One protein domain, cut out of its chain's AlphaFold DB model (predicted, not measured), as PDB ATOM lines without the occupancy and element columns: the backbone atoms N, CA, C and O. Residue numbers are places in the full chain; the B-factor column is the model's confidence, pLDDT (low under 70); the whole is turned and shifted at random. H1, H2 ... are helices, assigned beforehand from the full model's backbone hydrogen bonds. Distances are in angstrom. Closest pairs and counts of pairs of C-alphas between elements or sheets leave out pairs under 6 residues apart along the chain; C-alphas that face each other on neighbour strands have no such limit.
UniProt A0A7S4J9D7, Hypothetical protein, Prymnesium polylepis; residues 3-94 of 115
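Overview. This is residues 3 to 94 of the 115 residues of the protein "Hypothetical protein" of Prymnesium polylepis (UniProt A0A7S4J9D7). Two helices, H1 and H2, cross steeply at one end of an elongated domain, with the short H4 packed on H2; H3 makes the far end, touching no helix. The two long links that lead to H3 and back from it meet in a short antiparallel pairing, residues 59 to 60 with 84 to 85. The printed part has 92 residues, with four named helices in the order H1, H2, H3, H4 and no named strand; the class is all helix, though the helices hold 42 residues, under half. It is only just compact, close to loose, with a radius of gyration of the C-alphas of 14.3 A and spans of 45 by 29 by 17 A.

Along the chain. H1, residues 3 to 16, is the longest helix, 20.1 A from C-alpha 3 at (198.339, 126.290, 108.928) to C-alpha 16. H2, residues 36 to 48, measures 19.2 A. H3, residues 66 to 75, measures 14.4 A and begins at C-alpha 66 at (160.738, 117.197, 125.183). H4, residues 88 to 92, measures 6.2 A and ends at C-alpha 92 at (179.004, 120.284, 109.332).

Arrangement. H1 and H2 touch; their closest C-alphas, those of Ala 11 and Ser 43, are 4.5 A apart. They run opposite ways at a steep tilt of 51 degrees. H2 touches H4 with residues 36 to 41 alone, the closest C-alphas being those of Ser 37 and Pro 88, 5.4 A apart. H3 is apart from H1, H2 and H4, and H1 is apart from H4. Every O i to N i+4 pair is within hydrogen-bond range in H1, H3 and H4, and 8 of 9 are in H2.

Size, cuts and confidence. The C-alphas farthest apart, those of Arg 3 and Asp 67, are 44.8 A apart. The links H1 to H2, H2 to H3 and H3 to H4 are long, with 19, 17 and 12 residues. The printed part has no cut; its mean pLDDT is 95.4, and no printed residue is under 70.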
ATOM      1  N   ARG A   3     198.893 125.860 107.637       88.75
ATOM      2  CA  ARG A   3     198.339 126.290 108.928       88.75
ATOM      3  C   ARG A   3     197.127 125.449 109.315       88.75
ATOM      4  O   ARG A   3     197.040 124.975 110.441       88.75
ATOM      5  N   VAL A   4     196.214 125.222 108.368       86.62
ATOM      6  CA  VAL A   4     195.015 124.391 108.585       86.62
ATOM      7  C   VAL A   4     195.398 122.952 108.939       86.62
ATOM      8  O   VAL A   4     194.805 122.373 109.845       86.62
ATOM      9  N   ARG A   5     196.423 122.390 108.284       90.44
ATOM     10  CA  ARG A   5     196.940 121.053 108.626       90.44
ATOM     11  C   ARG A   5     197.505 121.010 110.047       90.44
ATOM     12  O   ARG A   5     197.118 120.131 110.804       90.44
ATOM     13  N   ALA A   6     198.322 121.992 110.434       95.19
ATOM     14  CA  ALA A   6     198.879 122.067 111.786       95.19
ATOM     15  C   ALA A   6     197.791 122.173 112.873       95.19
ATOM     16  O   ALA A   6     197.888 121.515 113.908       95.19
ATOM     17  N   LEU A   7     196.728 122.949 112.621       94.94
ATOM     18  CA  LEU A   7     195.568 123.027 113.516       94.94
ATOM     19  C   LEU A   7     194.852 121.677 113.634       94.94
ATOM     20  O   LEU A   7     194.536 121.251 114.743       94.94
ATOM     21  N   GLY A   8     194.635 120.991 112.508       95.12
ATOM     22  CA  GLY A   8     194.039 119.655 112.489       95.12
ATOM     23  C   GLY A   8     194.873 118.625 113.256       95.12
ATOM     24  O   GLY A   8     194.324 117.861 114.049       95.12
ATOM     25  N   ASP A   9     196.196 118.646 113.092       97.94
ATOM     26  CA  ASP A   9     197.110 117.745 113.800       97.94
ATOM     27  C   ASP A   9     197.085 117.987 115.314       97.94
ATOM     28  O   ASP A   9     196.960 117.034 116.087       97.94
ATOM     29  N   ALA A  10     197.144 119.250 115.749       98.25
ATOM     30  CA  ALA A  10     197.071 119.619 117.161       98.25
ATOM     31  C   ALA A  10     195.707 119.264 117.786       98.25
ATOM     32  O   ALA A  10     195.655 118.700 118.883       98.25
ATOM     33  N   ALA A  11     194.603 119.516 117.072       98.19
ATOM     34  CA  ALA A  11     193.261 119.131 117.504       98.19
ATOM     35  C   ALA A  11     193.146 117.603 117.650       98.19
ATOM     36  O   ALA A  11     192.700 117.103 118.684       98.19
ATOM     37  N   ALA A  12     193.629 116.841 116.664       98.44
ATOM     38  CA  ALA A  12     193.631 115.383 116.709       98.44
ATOM     39  C   ALA A  12     194.523 114.829 117.833       98.44
ATOM     40  O   ALA A  12     194.168 113.838 118.473       98.44
ATOM     41  N   GLN A  13     195.673 115.459 118.103       98.62
ATOM     42  CA  GLN A  13     196.527 115.103 119.238       98.62
ATOM     43  C   GLN A  13     195.782 115.269 120.560       98.62
ATOM     44  O   GLN A  13     195.775 114.336 121.361       98.62
ATOM     45  N   PHE A  14     195.103 116.400 120.771       98.38
ATOM     46  CA  PHE A  14     194.299 116.594 121.974       98.38
ATOM     47  C   PHE A  14     193.159 115.572 122.071       98.38
ATOM     48  O   PHE A  14     193.007 114.946 123.124       98.38
ATOM     49  N   ALA A  15     192.408 115.341 120.991       98.25
ATOM     50  CA  ALA A  15     191.302 114.386 120.981       98.25
ATOM     51  C   ALA A  15     191.755 112.969 121.374       98.25
ATOM     52  O   ALA A  15     191.095 112.305 122.171       98.25
ATOM     53  N   ARG A  16     192.935 112.534 120.906       98.38
ATOM     54  CA  ARG A  16     193.526 111.243 121.298       98.38
ATOM     55  C   ARG A  16     193.788 111.132 122.799       98.38
ATOM     56  O   ARG A  16     193.607 110.056 123.355       98.38
ATOM     57  N   THR A  17     194.144 112.224 123.479       97.94
ATOM     58  CA  THR A  17     194.334 112.207 124.945       97.94
ATOM     59  C   THR A  17     193.031 112.029 125.736       97.94
ATOM     60  O   THR A  17     193.074 111.829 126.950       97.94
ATOM     61  N   GLN A  18     191.871 112.095 125.072       97.88
ATOM     62  CA  GLN A  18     190.569 111.819 125.684       97.88
ATOM     63  C   GLN A  18     190.128 110.354 125.525       97.88
ATOM     64  O   GLN A  18     189.110 109.965 126.092       97.88
ATOM     65  N   ALA A  19     190.877 109.524 124.789       96.88
ATOM     66  CA  ALA A  19     190.543 108.115 124.608       96.88
ATOM     67  C   ALA A  19     190.499 107.367 125.954       96.88
ATOM     68  O   ALA A  19     191.389 107.512 126.789       96.88
ATOM     69  N   GLY A  20     189.449 106.569 126.157       96.62
ATOM     70  CA  GLY A  20     189.219 105.812 127.394       96.62
ATOM     71  C   GLY A  20     188.585 106.612 128.538       96.62
ATOM     72  O   GLY A  20     188.260 106.017 129.564       96.62
ATOM     73  N   LYS A  21     188.375 107.927 128.388       96.88
ATOM     74  CA  LYS A  21     187.623 108.725 129.369       96.88
ATOM     75  C   LYS A  21     186.110 108.504 129.233       96.88
ATOM     76  O   LYS A  21     185.652 108.118 128.155       96.88
ATOM     77  N   PRO A  22     185.328 108.769 130.298       97.25
ATOM     78  CA  PRO A  22     183.872 108.716 130.234       97.25
ATOM     79  C   PRO A  22     183.295 109.648 129.164       97.25
ATOM     80  O   PRO A  22     183.820 110.732 128.905       97.25
ATOM     81  N   TYR A  23     182.193 109.208 128.562       97.88
ATOM     82  CA  TYR A  23     181.400 110.009 127.637       97.88
ATOM     83  C   TYR A  23     180.469 110.950 128.412       97.88
ATOM     84  O   TYR A  23     179.850 110.516 129.385       97.88
ATOM     85  N   ALA A  24     180.318 112.195 127.948       97.12
ATOM     86  CA  ALA A  24     179.372 113.152 128.533       97.12
ATOM     87  C   ALA A  24     177.929 112.793 128.141       97.12
ATOM     88  O   ALA A  24     177.375 113.324 127.177       97.12
ATOM     89  N   ASN A  25     177.329 111.856 128.873       95.81
ATOM     90  CA  ASN A  25     175.948 111.415 128.645       95.81
ATOM     91  C   ASN A  25     174.921 112.519 128.936       95.81
ATOM     92  O   ASN A  25     173.857 112.549 128.334       95.81
ATOM     93  N   ASP A  26     175.260 113.457 129.817       94.81
ATOM     94  CA  ASP A  26     174.433 114.614 130.156       94.81
ATOM     95  C   ASP A  26     174.579 115.778 129.163       94.81
ATOM     96  O   ASP A  26     174.018 116.851 129.397       94.81
ATOM     97  N   PHE A  27     175.352 115.598 128.085       95.06
ATOM     98  CA  PHE A  27     175.676 116.631 127.097       95.06
ATOM     99  C   PHE A  27     176.171 117.945 127.727       95.06
ATOM    100  O   PHE A  27     175.975 119.032 127.173       95.06
ATOM    101  N   GLY A  28     176.811 117.845 128.897       93.31
ATOM    102  CA  GLY A  28     177.351 118.975 129.632       93.31
ATOM    103  C   GLY A  28     178.482 119.688 128.883       93.31
ATOM    104  O   GLY A  28     179.049 119.162 127.917       93.31
ATOM    105  N   PRO A  29     178.828 120.914 129.308       93.12
ATOM    106  CA  PRO A  29     179.883 121.676 128.665       93.12
ATOM    107  C   PRO A  29     181.272 121.043 128.903       93.12
ATOM    108  O   PRO A  29     181.543 120.516 129.989       93.12
ATOM    109  N   PRO A  30     182.192 121.144 127.926       94.62
ATOM    110  CA  PRO A  30     183.597 120.789 128.128       94.62
ATOM    111  C   PRO A  30     184.246 121.682 129.211       94.62
ATOM    112  O   PRO A  30     183.721 122.752 129.518       94.62
ATOM    113  N   PRO A  31     185.406 121.305 129.794       94.94
ATOM    114  CA  PRO A  31     186.306 120.227 129.371       94.94
ATOM    115  C   PRO A  31     186.288 118.977 130.259       94.94
ATOM    116  O   PRO A  31     187.212 118.166 130.170       94.94
ATOM    117  N   ARG A  32     185.312 118.842 131.164       93.50
ATOM    118  CA  ARG A  32     185.278 117.726 132.121       93.50
ATOM    119  C   ARG A  32     185.136 116.382 131.404       93.50
ATOM    120  O   ARG A  32     185.944 115.482 131.612       93.50
ATOM    121  N   GLU A  33     184.119 116.279 130.563       96.50
ATOM    122  CA  GLU A  33     183.797 115.131 129.721       96.50
ATOM    123  C   GLU A  33     183.391 115.667 128.345       96.50
ATOM    124  O   GLU A  33     183.165 116.870 128.177       96.50
ATOM    125  N   PHE A  34     183.330 114.791 127.346       98.31
ATOM    126  CA  PHE A  34     182.958 115.191 125.996       98.31
ATOM    127  C   PHE A  34     181.927 114.238 125.405       98.31
ATOM    128  O   PHE A  34     182.048 113.019 125.529       98.31
ATOM    129  N   TYR A  35     180.949 114.812 124.711       97.12
ATOM    130  CA  TYR A  35     180.159 114.113 123.712       97.12
ATOM    131  C   TYR A  35     180.768 114.334 122.320       97.12
ATOM    132  O   TYR A  35     181.751 115.063 122.150       97.12
ATOM    133  N   CYS A  36     180.214 113.666 121.308       97.25
ATOM    134  CA  CYS A  36     180.831 113.554 119.985       97.25
ATOM    135  C   CYS A  36     181.261 114.901 119.370       97.25
ATOM    136  O   CYS A  36     182.443 115.096 119.084       97.25
ATOM    137  N   SER A  37     180.339 115.847 119.191       97.31
ATOM    138  CA  SER A  37     180.648 117.140 118.574       97.31
ATOM    139  C   SER A  37     181.363 118.099 119.524       97.31
ATOM    140  O   SER A  37     182.193 118.878 119.060       97.31
ATOM    141  N   SER A  38     181.128 118.034 120.843       97.56
ATOM    142  CA  SER A  38     181.860 118.892 121.788       97.56
ATOM    143  C   SER A  38     183.348 118.561 121.824       97.56
ATOM    144  O   SER A  38     184.159 119.467 121.989       97.56
ATOM    145  N   LEU A  39     183.726 117.284 121.652       98.31
ATOM    146  CA  LEU A  39     185.138 116.907 121.560       98.31
ATOM    147  C   LEU A  39     185.793 117.563 120.347       98.31
ATOM    148  O   LEU A  39     186.878 118.123 120.469       98.31
ATOM    149  N   VAL A  40     185.141 117.496 119.186       97.81
ATOM    150  CA  VAL A  40     185.671 118.061 117.941       97.81
ATOM    151  C   VAL A  40     185.828 119.575 118.068       97.81
ATOM    152  O   VAL A  40     186.929 120.082 117.867       97.81
ATOM    153  N   ASP A  41     184.765 120.277 118.461       97.31
ATOM    154  CA  ASP A  41     184.768 121.735 118.604       97.31
ATOM    155  C   ASP A  41     185.837 122.203 119.601       97.31
ATOM    156  O   ASP A  41     186.757 122.934 119.234       97.31
ATOM    157  N   TYR A  42     185.829 121.658 120.819       97.69
ATOM    158  CA  TYR A  42     186.802 122.030 121.846       97.69
ATOM    159  C   TYR A  42     188.253 121.698 121.453       97.69
ATOM    160  O   TYR A  42     189.181 122.428 121.807       97.69
ATOM    161  N   SER A  43     188.480 120.623 120.690       98.31
ATOM    162  CA  SER A  43     189.820 120.285 120.186       98.31
ATOM    163  C   SER A  43     190.366 121.370 119.259       98.31
ATOM    164  O   SER A  43     191.532 121.750 119.379       98.31
ATOM    165  N   TYR A  44     189.530 121.901 118.362       97.31
ATOM    166  CA  TYR A  44     189.911 123.002 117.478       97.31
ATOM    167  C   TYR A  44     190.022 124.334 118.218       97.31
ATOM    168  O   TYR A  44     190.928 125.113 117.910       97.31
ATOM    169  N   GLN A  45     189.185 124.574 119.230       96.75
ATOM    170  CA  GLN A  45     189.329 125.748 120.092       96.75
ATOM    171  C   GLN A  45     190.684 125.747 120.802       96.75
ATOM    172  O   GLN A  45     191.428 126.725 120.764       96.75
ATOM    173  N   ARG A  46     191.073 124.599 121.368       97.38
ATOM    174  CA  ARG A  46     192.377 124.436 122.013       97.38
ATOM    175  C   ARG A  46     193.541 124.587 121.033       97.38
ATOM    176  O   ARG A  46     194.549 125.187 121.390       97.38
ATOM    177  N   ALA A  47     193.425 124.021 119.832       97.44
ATOM    178  CA  ALA A  47     194.484 124.071 118.826       97.44
ATOM    179  C   ALA A  47     194.706 125.482 118.263       97.44
ATOM    180  O   ALA A  47     195.836 125.851 117.954       97.44
ATOM    181  N   SER A  48     193.632 126.258 118.115       95.25
ATOM    182  CA  SER A  48     193.669 127.611 117.546       95.25
ATOM    183  C   SER A  48     193.869 128.719 118.578       95.25
ATOM    184  O   SER A  48     194.360 129.786 118.218       95.25
ATOM    185  N   GLY A  49     193.488 128.481 119.836       95.31
ATOM    186  CA  GLY A  49     193.367 129.523 120.853       95.31
ATOM    187  C   GLY A  49     192.106 130.388 120.712       95.31
ATOM    188  O   GLY A  49     191.977 131.367 121.442       95.31
ATOM    189  N   ASP A  50     191.188 130.043 119.804       93.12
ATOM    190  CA  ASP A  50     189.937 130.762 119.547       93.12
ATOM    191  C   ASP A  50     188.734 129.906 119.966       93.12
ATOM    192  O   ASP A  50     188.595 128.762 119.549       93.12
ATOM    193  N   ALA A  51     187.832 130.455 120.779       89.94
ATOM    194  CA  ALA A  51     186.632 129.751 121.224       89.94
ATOM    195  C   ALA A  51     185.572 129.567 120.115       89.94
ATOM    196  O   ALA A  51     184.632 128.803 120.303       89.94
ATOM    197  N   ARG A  52     185.695 130.256 118.974       89.69
ATOM    198  CA  ARG A  52     184.640 130.388 117.953       89.69
ATOM    199  C   ARG A  52     185.049 129.841 116.584       89.69
ATOM    200  O   ARG A  52     184.735 130.426 115.552       89.69
ATOM    201  N   VAL A  53     185.755 128.707 116.565       89.81
ATOM    202  CA  VAL A  53     186.228 128.094 115.308       89.81
ATOM    203  C   VAL A  53     185.098 127.414 114.543       89.81
ATOM    204  O   VAL A  53     184.792 127.810 113.421       89.81
ATOM    205  N   LEU A  54     184.513 126.353 115.109       93.88
ATOM    206  CA  LEU A  54     183.491 125.573 114.409       93.88
ATOM    207  C   LEU A  54     182.083 126.060 114.746       93.88
ATOM    208  O   LEU A  54     181.218 126.053 113.871       93.88
ATOM    209  N   VAL A  55     181.876 126.524 115.976       94.50
ATOM    210  CA  VAL A  55     180.624 127.119 116.451       94.50
ATOM    211  C   VAL A  55     180.856 128.616 116.701       94.50
ATOM    212  O   VAL A  55     181.314 128.991 117.780       94.50
ATOM    213  N   PRO A  56     180.624 129.488 115.701       90.31
ATOM    214  CA  PRO A  56     180.915 130.917 115.830       90.31
ATOM    215  C   PRO A  56     179.922 131.661 116.736       90.31
ATOM    216  O   PRO A  56     180.292 132.658 117.358       90.31
ATOM    217  N   ASP A  57     178.694 131.151 116.835       91.88
ATOM    218  CA  ASP A  57     177.598 131.716 117.618       91.88
ATOM    219  C   ASP A  57     177.045 130.679 118.597       91.88
ATOM    220  O   ASP A  57     177.018 129.482 118.302       91.88
ATOM    221  N   ASP A  58     176.558 131.142 119.750       92.06
ATOM    222  CA  ASP A  58     175.991 130.272 120.777       92.06
ATOM    223  C   ASP A  58     174.804 129.464 120.230       92.06
ATOM    224  O   ASP A  58     173.765 130.009 119.855       92.06
ATOM    225  N   PHE A  59     174.928 128.137 120.252       92.88
ATOM    226  CA  PHE A  59     173.840 127.236 119.890       92.88
ATOM    227  C   PHE A  59     173.142 126.707 121.140       92.88
ATOM    228  O   PHE A  59     173.716 125.964 121.941       92.88
ATOM    229  N   ARG A  60     171.871 127.079 121.299       94.25
ATOM    230  CA  ARG A  60     170.993 126.547 122.341       94.25
ATOM    231  C   ARG A  60     170.713 125.070 122.061       94.25
ATOM    232  O   ARG A  60     170.161 124.755 121.010       94.25
ATOM    233  N   LEU A  61     171.050 124.177 122.995       92.50
ATOM    234  CA  LEU A  61     170.707 122.763 122.827       92.50
ATOM    235  C   LEU A  61     169.186 122.599 122.743       92.50
ATOM    236  O   LEU A  61     168.435 123.207 123.512       92.50
ATOM    237  N   LEU A  62     168.757 121.802 121.766       91.81
ATOM    238  CA  LEU A  62     167.354 121.540 121.482       91.81
ATOM    239  C   LEU A  62     166.961 120.197 122.090       91.81
ATOM    240  O   LEU A  62     167.521 119.161 121.740       91.81
ATOM    241  N   TRP A  63     165.958 120.230 122.958       93.31
ATOM    242  CA  TRP A  63     165.428 119.057 123.645       93.31
ATOM    243  C   TRP A  63     164.093 118.665 123.016       93.31
ATOM    244  O   TRP A  63     163.026 118.965 123.546       93.31
ATOM    245  N   VAL A  64     164.153 118.064 121.824       93.44
ATOM    246  CA  VAL A  64     162.968 117.664 121.050       93.44
ATOM    247  C   VAL A  64     163.080 116.182 120.653       93.44
ATOM    248  O   VAL A  64     164.108 115.807 120.083       93.44
ATOM    249  N   PRO A  65     162.053 115.347 120.914       96.06
ATOM    250  CA  PRO A  65     160.824 115.672 121.648       96.06
ATOM    251  C   PRO A  65     161.091 115.815 123.161       96.06
ATOM    252  O   PRO A  65     161.961 115.142 123.709       96.06
ATOM    253  N   LEU A  66     160.405 116.759 123.816       95.56
ATOM    254  CA  LEU A  66     160.738 117.197 125.183       95.56
ATOM    255  C   LEU A  66     160.546 116.090 126.230       95.56
ATOM    256  O   LEU A  66     161.377 115.944 127.120       95.56
ATOM    257  N   ASP A  67     159.494 115.292 126.083       97.44
ATOM    258  CA  ASP A  67     159.126 114.185 126.969       97.44
ATOM    259  C   ASP A  67     160.243 113.142 127.108       97.44
ATOM    260  O   ASP A  67     160.623 112.770 128.217       97.44
ATOM    261  N   PHE A  68     160.834 112.732 125.985       97.44
ATOM    262  CA  PHE A  68     161.967 111.813 125.972       97.44
ATOM    263  C   PHE A  68     163.138 112.356 126.798       97.44
ATOM    264  O   PHE A  68     163.752 111.626 127.578       97.44
ATOM    265  N   TRP A  69     163.458 113.639 126.626       97.50
ATOM    266  CA  TRP A  69     164.605 114.252 127.286       97.50
ATOM    267  C   TRP A  69     164.360 114.496 128.774       97.50
ATOM    268  O   TRP A  69     165.256 114.255 129.581       97.50
ATOM    269  N   GLU A  70     163.159 114.913 129.163       97.31
ATOM    270  CA  GLU A  70     162.783 115.010 130.575       97.31
ATOM    271  C   GLU A  70     162.906 113.651 131.274       97.31
ATOM    272  O   GLU A  70     163.495 113.563 132.356       97.31
ATOM    273  N   ASP A  71     162.439 112.577 130.631       98.00
ATOM    274  CA  ASP A  71     162.569 111.214 131.145       98.00
ATOM    275  C   ASP A  71     164.028 110.766 131.252       98.00
ATOM    276  O   ASP A  71     164.427 110.204 132.277       98.00
ATOM    277  N   TYR A  72     164.836 111.056 130.232       97.56
ATOM    278  CA  TYR A  72     166.262 110.745 130.200       97.56
ATOM    279  C   TYR A  72     167.024 111.407 131.360       97.56
ATOM    280  O   TYR A  72     167.717 110.731 132.122       97.56
ATOM    281  N   TYR A  73     166.852 112.718 131.557       97.19
ATOM    282  CA  TYR A  73     167.525 113.442 132.640       97.19
ATOM    283  C   TYR A  73     167.001 113.042 134.022       97.19
ATOM    284  O   TYR A  73     167.789 112.881 134.958       97.19
ATOM    285  N   ARG A  74     165.701 112.755 134.143       97.50
ATOM    286  CA  ARG A  74     165.114 112.231 135.380       97.50
ATOM    287  C   ARG A  74     165.728 110.892 135.792       97.50
ATOM    288  O   ARG A  74     166.006 110.710 136.975       97.50
ATOM    289  N   GLN A  75     165.984 109.978 134.851       97.88
ATOM    290  CA  GLN A  75     166.658 108.699 135.135       97.88
ATOM    291  C   GLN A  75     168.110 108.884 135.602       97.88
ATOM    292  O   GLN A  75     168.601 108.087 136.400       97.88
ATOM    293  N   MET A  76     168.777 109.956 135.169       96.38
ATOM    294  CA  MET A  76     170.101 110.348 135.666       96.38
ATOM    295  C   MET A  76     170.055 111.096 137.011       96.38
ATOM    296  O   MET A  76     171.103 111.431 137.560       96.38
ATOM    297  N   GLY A  77     168.865 111.377 137.553       97.50
ATOM    298  CA  GLY A  77     168.703 112.179 138.768       97.50
ATOM    299  C   GLY A  77     169.063 113.656 138.571       97.50
ATOM    300  O   GLY A  77     169.454 114.325 139.526       97.50
ATOM    301  N   GLN A  78     168.959 114.162 137.340       95.94
ATOM    302  CA  GLN A  78     169.319 115.527 136.963       95.94
ATOM    303  C   GLN A  78     168.120 116.266 136.344       95.94
ATOM    304  O   GLN A  78     167.232 115.638 135.770       95.94
ATOM    305  N   PRO A  79     168.055 117.604 136.446       95.00
ATOM    306  CA  PRO A  79     167.102 118.391 135.673       95.00
ATOM    307  C   PRO A  79     167.554 118.517 134.210       95.00
ATOM    308  O   PRO A  79     168.752 118.515 133.923       95.00
ATOM    309  N   LEU A  80     166.599 118.710 133.296       94.94
ATOM    310  CA  LEU A  80     166.897 119.049 131.905       94.94
ATOM    311  C   LEU A  80     167.687 120.375 131.845       94.94
ATOM    312  O   LEU A  80     167.219 121.389 132.379       94.94
ATOM    313  N   PRO A  81     168.880 120.416 131.228       93.62
ATOM    314  CA  PRO A  81     169.763 121.558 131.361       93.62
ATOM    315  C   PRO A  81     169.374 122.699 130.423       93.62
ATOM    316  O   PRO A  81     169.179 122.538 129.212       93.62
ATOM    317  N   ASN A  82     169.385 123.912 130.976       92.12
ATOM    318  CA  ASN A  82     169.260 125.138 130.207       92.12
ATOM    319  C   ASN A  82     170.649 125.609 129.705       92.12
ATOM    320  O   ASN A  82     171.075 126.715 130.025       92.12
ATOM    321  N   THR A  83     171.345 124.820 128.867       91.94
ATOM    322  CA  THR A  83     172.702 125.142 128.346       91.94
ATOM    323  C   THR A  83     172.798 125.387 126.825       91.94
ATOM    324  O   THR A  83     171.858 125.114 126.071       91.94
ATOM    325  N   THR A  84     173.943 125.916 126.387       94.31
ATOM    326  CA  THR A  84     174.423 125.933 124.995       94.31
ATOM    327  C   THR A  84     175.398 124.776 124.746       94.31
ATOM    328  O   THR A  84     175.868 124.136 125.690       94.31
ATOM    329  N   GLY A  85     175.679 124.473 123.480       94.31
ATOM    330  CA  GLY A  85     176.594 123.402 123.097       94.31
ATOM    331  C   GLY A  85     176.800 123.317 121.589       94.31
ATOM    332  O   GLY A  85     176.643 124.301 120.874       94.31
ATOM    333  N   SER A  86     177.127 122.127 121.096       96.06
ATOM    334  CA  SER A  86     177.259 121.841 119.670       96.06
ATOM    335  C   SER A  86     176.468 120.593 119.286       96.06
ATOM    336  O   SER A  86     176.011 119.837 120.137       96.06
ATOM    337  N   ASN A  87     176.297 120.361 117.989       95.38
ATOM    338  CA  ASN A  87     175.824 119.082 117.467       95.38
ATOM    339  C   ASN A  87     176.529 118.782 116.128       95.38
ATOM    340  O   ASN A  87     177.069 119.706 115.513       95.38
ATOM    341  N   PRO A  88     176.559 117.524 115.653       95.62
ATOM    342  CA  PRO A  88     177.268 117.175 114.420       95.62
ATOM    343  C   PRO A  88     176.805 117.965 113.189       95.62
ATOM    344  O   PRO A  88     177.637 118.392 112.392       95.62
ATOM    345  N   THR A  89     175.497 118.211 113.058       94.50
ATOM    346  CA  THR A  89     174.918 118.995 111.956       94.50
ATOM    347  C   THR A  89     175.382 120.450 112.005       94.50
ATOM    348  O   THR A  89     175.750 121.010 110.977       94.50
ATOM    349  N   LEU A  90     175.442 121.050 113.194       95.00
ATOM    350  CA  LEU A  90     175.966 122.401 113.389       95.00
ATOM    351  C   LEU A  90     177.425 122.496 112.933       95.00
ATOM    352  O   LEU A  90     177.766 123.415 112.194       95.00
ATOM    353  N   LEU A  91     178.270 121.531 113.317       95.88
ATOM    354  CA  LEU A  91     179.678 121.539 112.905       95.88
ATOM    355  C   LEU A  91     179.826 121.369 111.391       95.88
ATOM    356  O   LEU A  91     180.655 122.037 110.781       95.88
ATOM    357  N   LEU A  92     179.007 120.510 110.779       94.88
ATOM    358  CA  LEU A  92     179.004 120.284 109.332       94.88
ATOM    359  C   LEU A  92     178.697 121.561 108.535       94.88
ATOM    360  O   LEU A  92     179.248 121.750 107.454       94.88
ATOM    361  N   HIS A  93     177.833 122.425 109.070       94.12
ATOM    362  CA  HIS A  93     177.442 123.695 108.453       94.12
ATOM    363  C   HIS A  93     178.315 124.884 108.868       94.12
ATOM    364  O   HIS A  93     178.030 126.016 108.477       94.12
ATOM    365  N   SER A  94     179.379 124.648 109.636       95.00
ATOM    366  CA  SER A  94     180.312 125.701 110.012       95.00
ATOM    367  C   SER A  94     180.940 126.354 108.773       95.00
ATOM    368  O   SER A  94     181.383 125.639 107.868       95.00
TER     369      SER A  94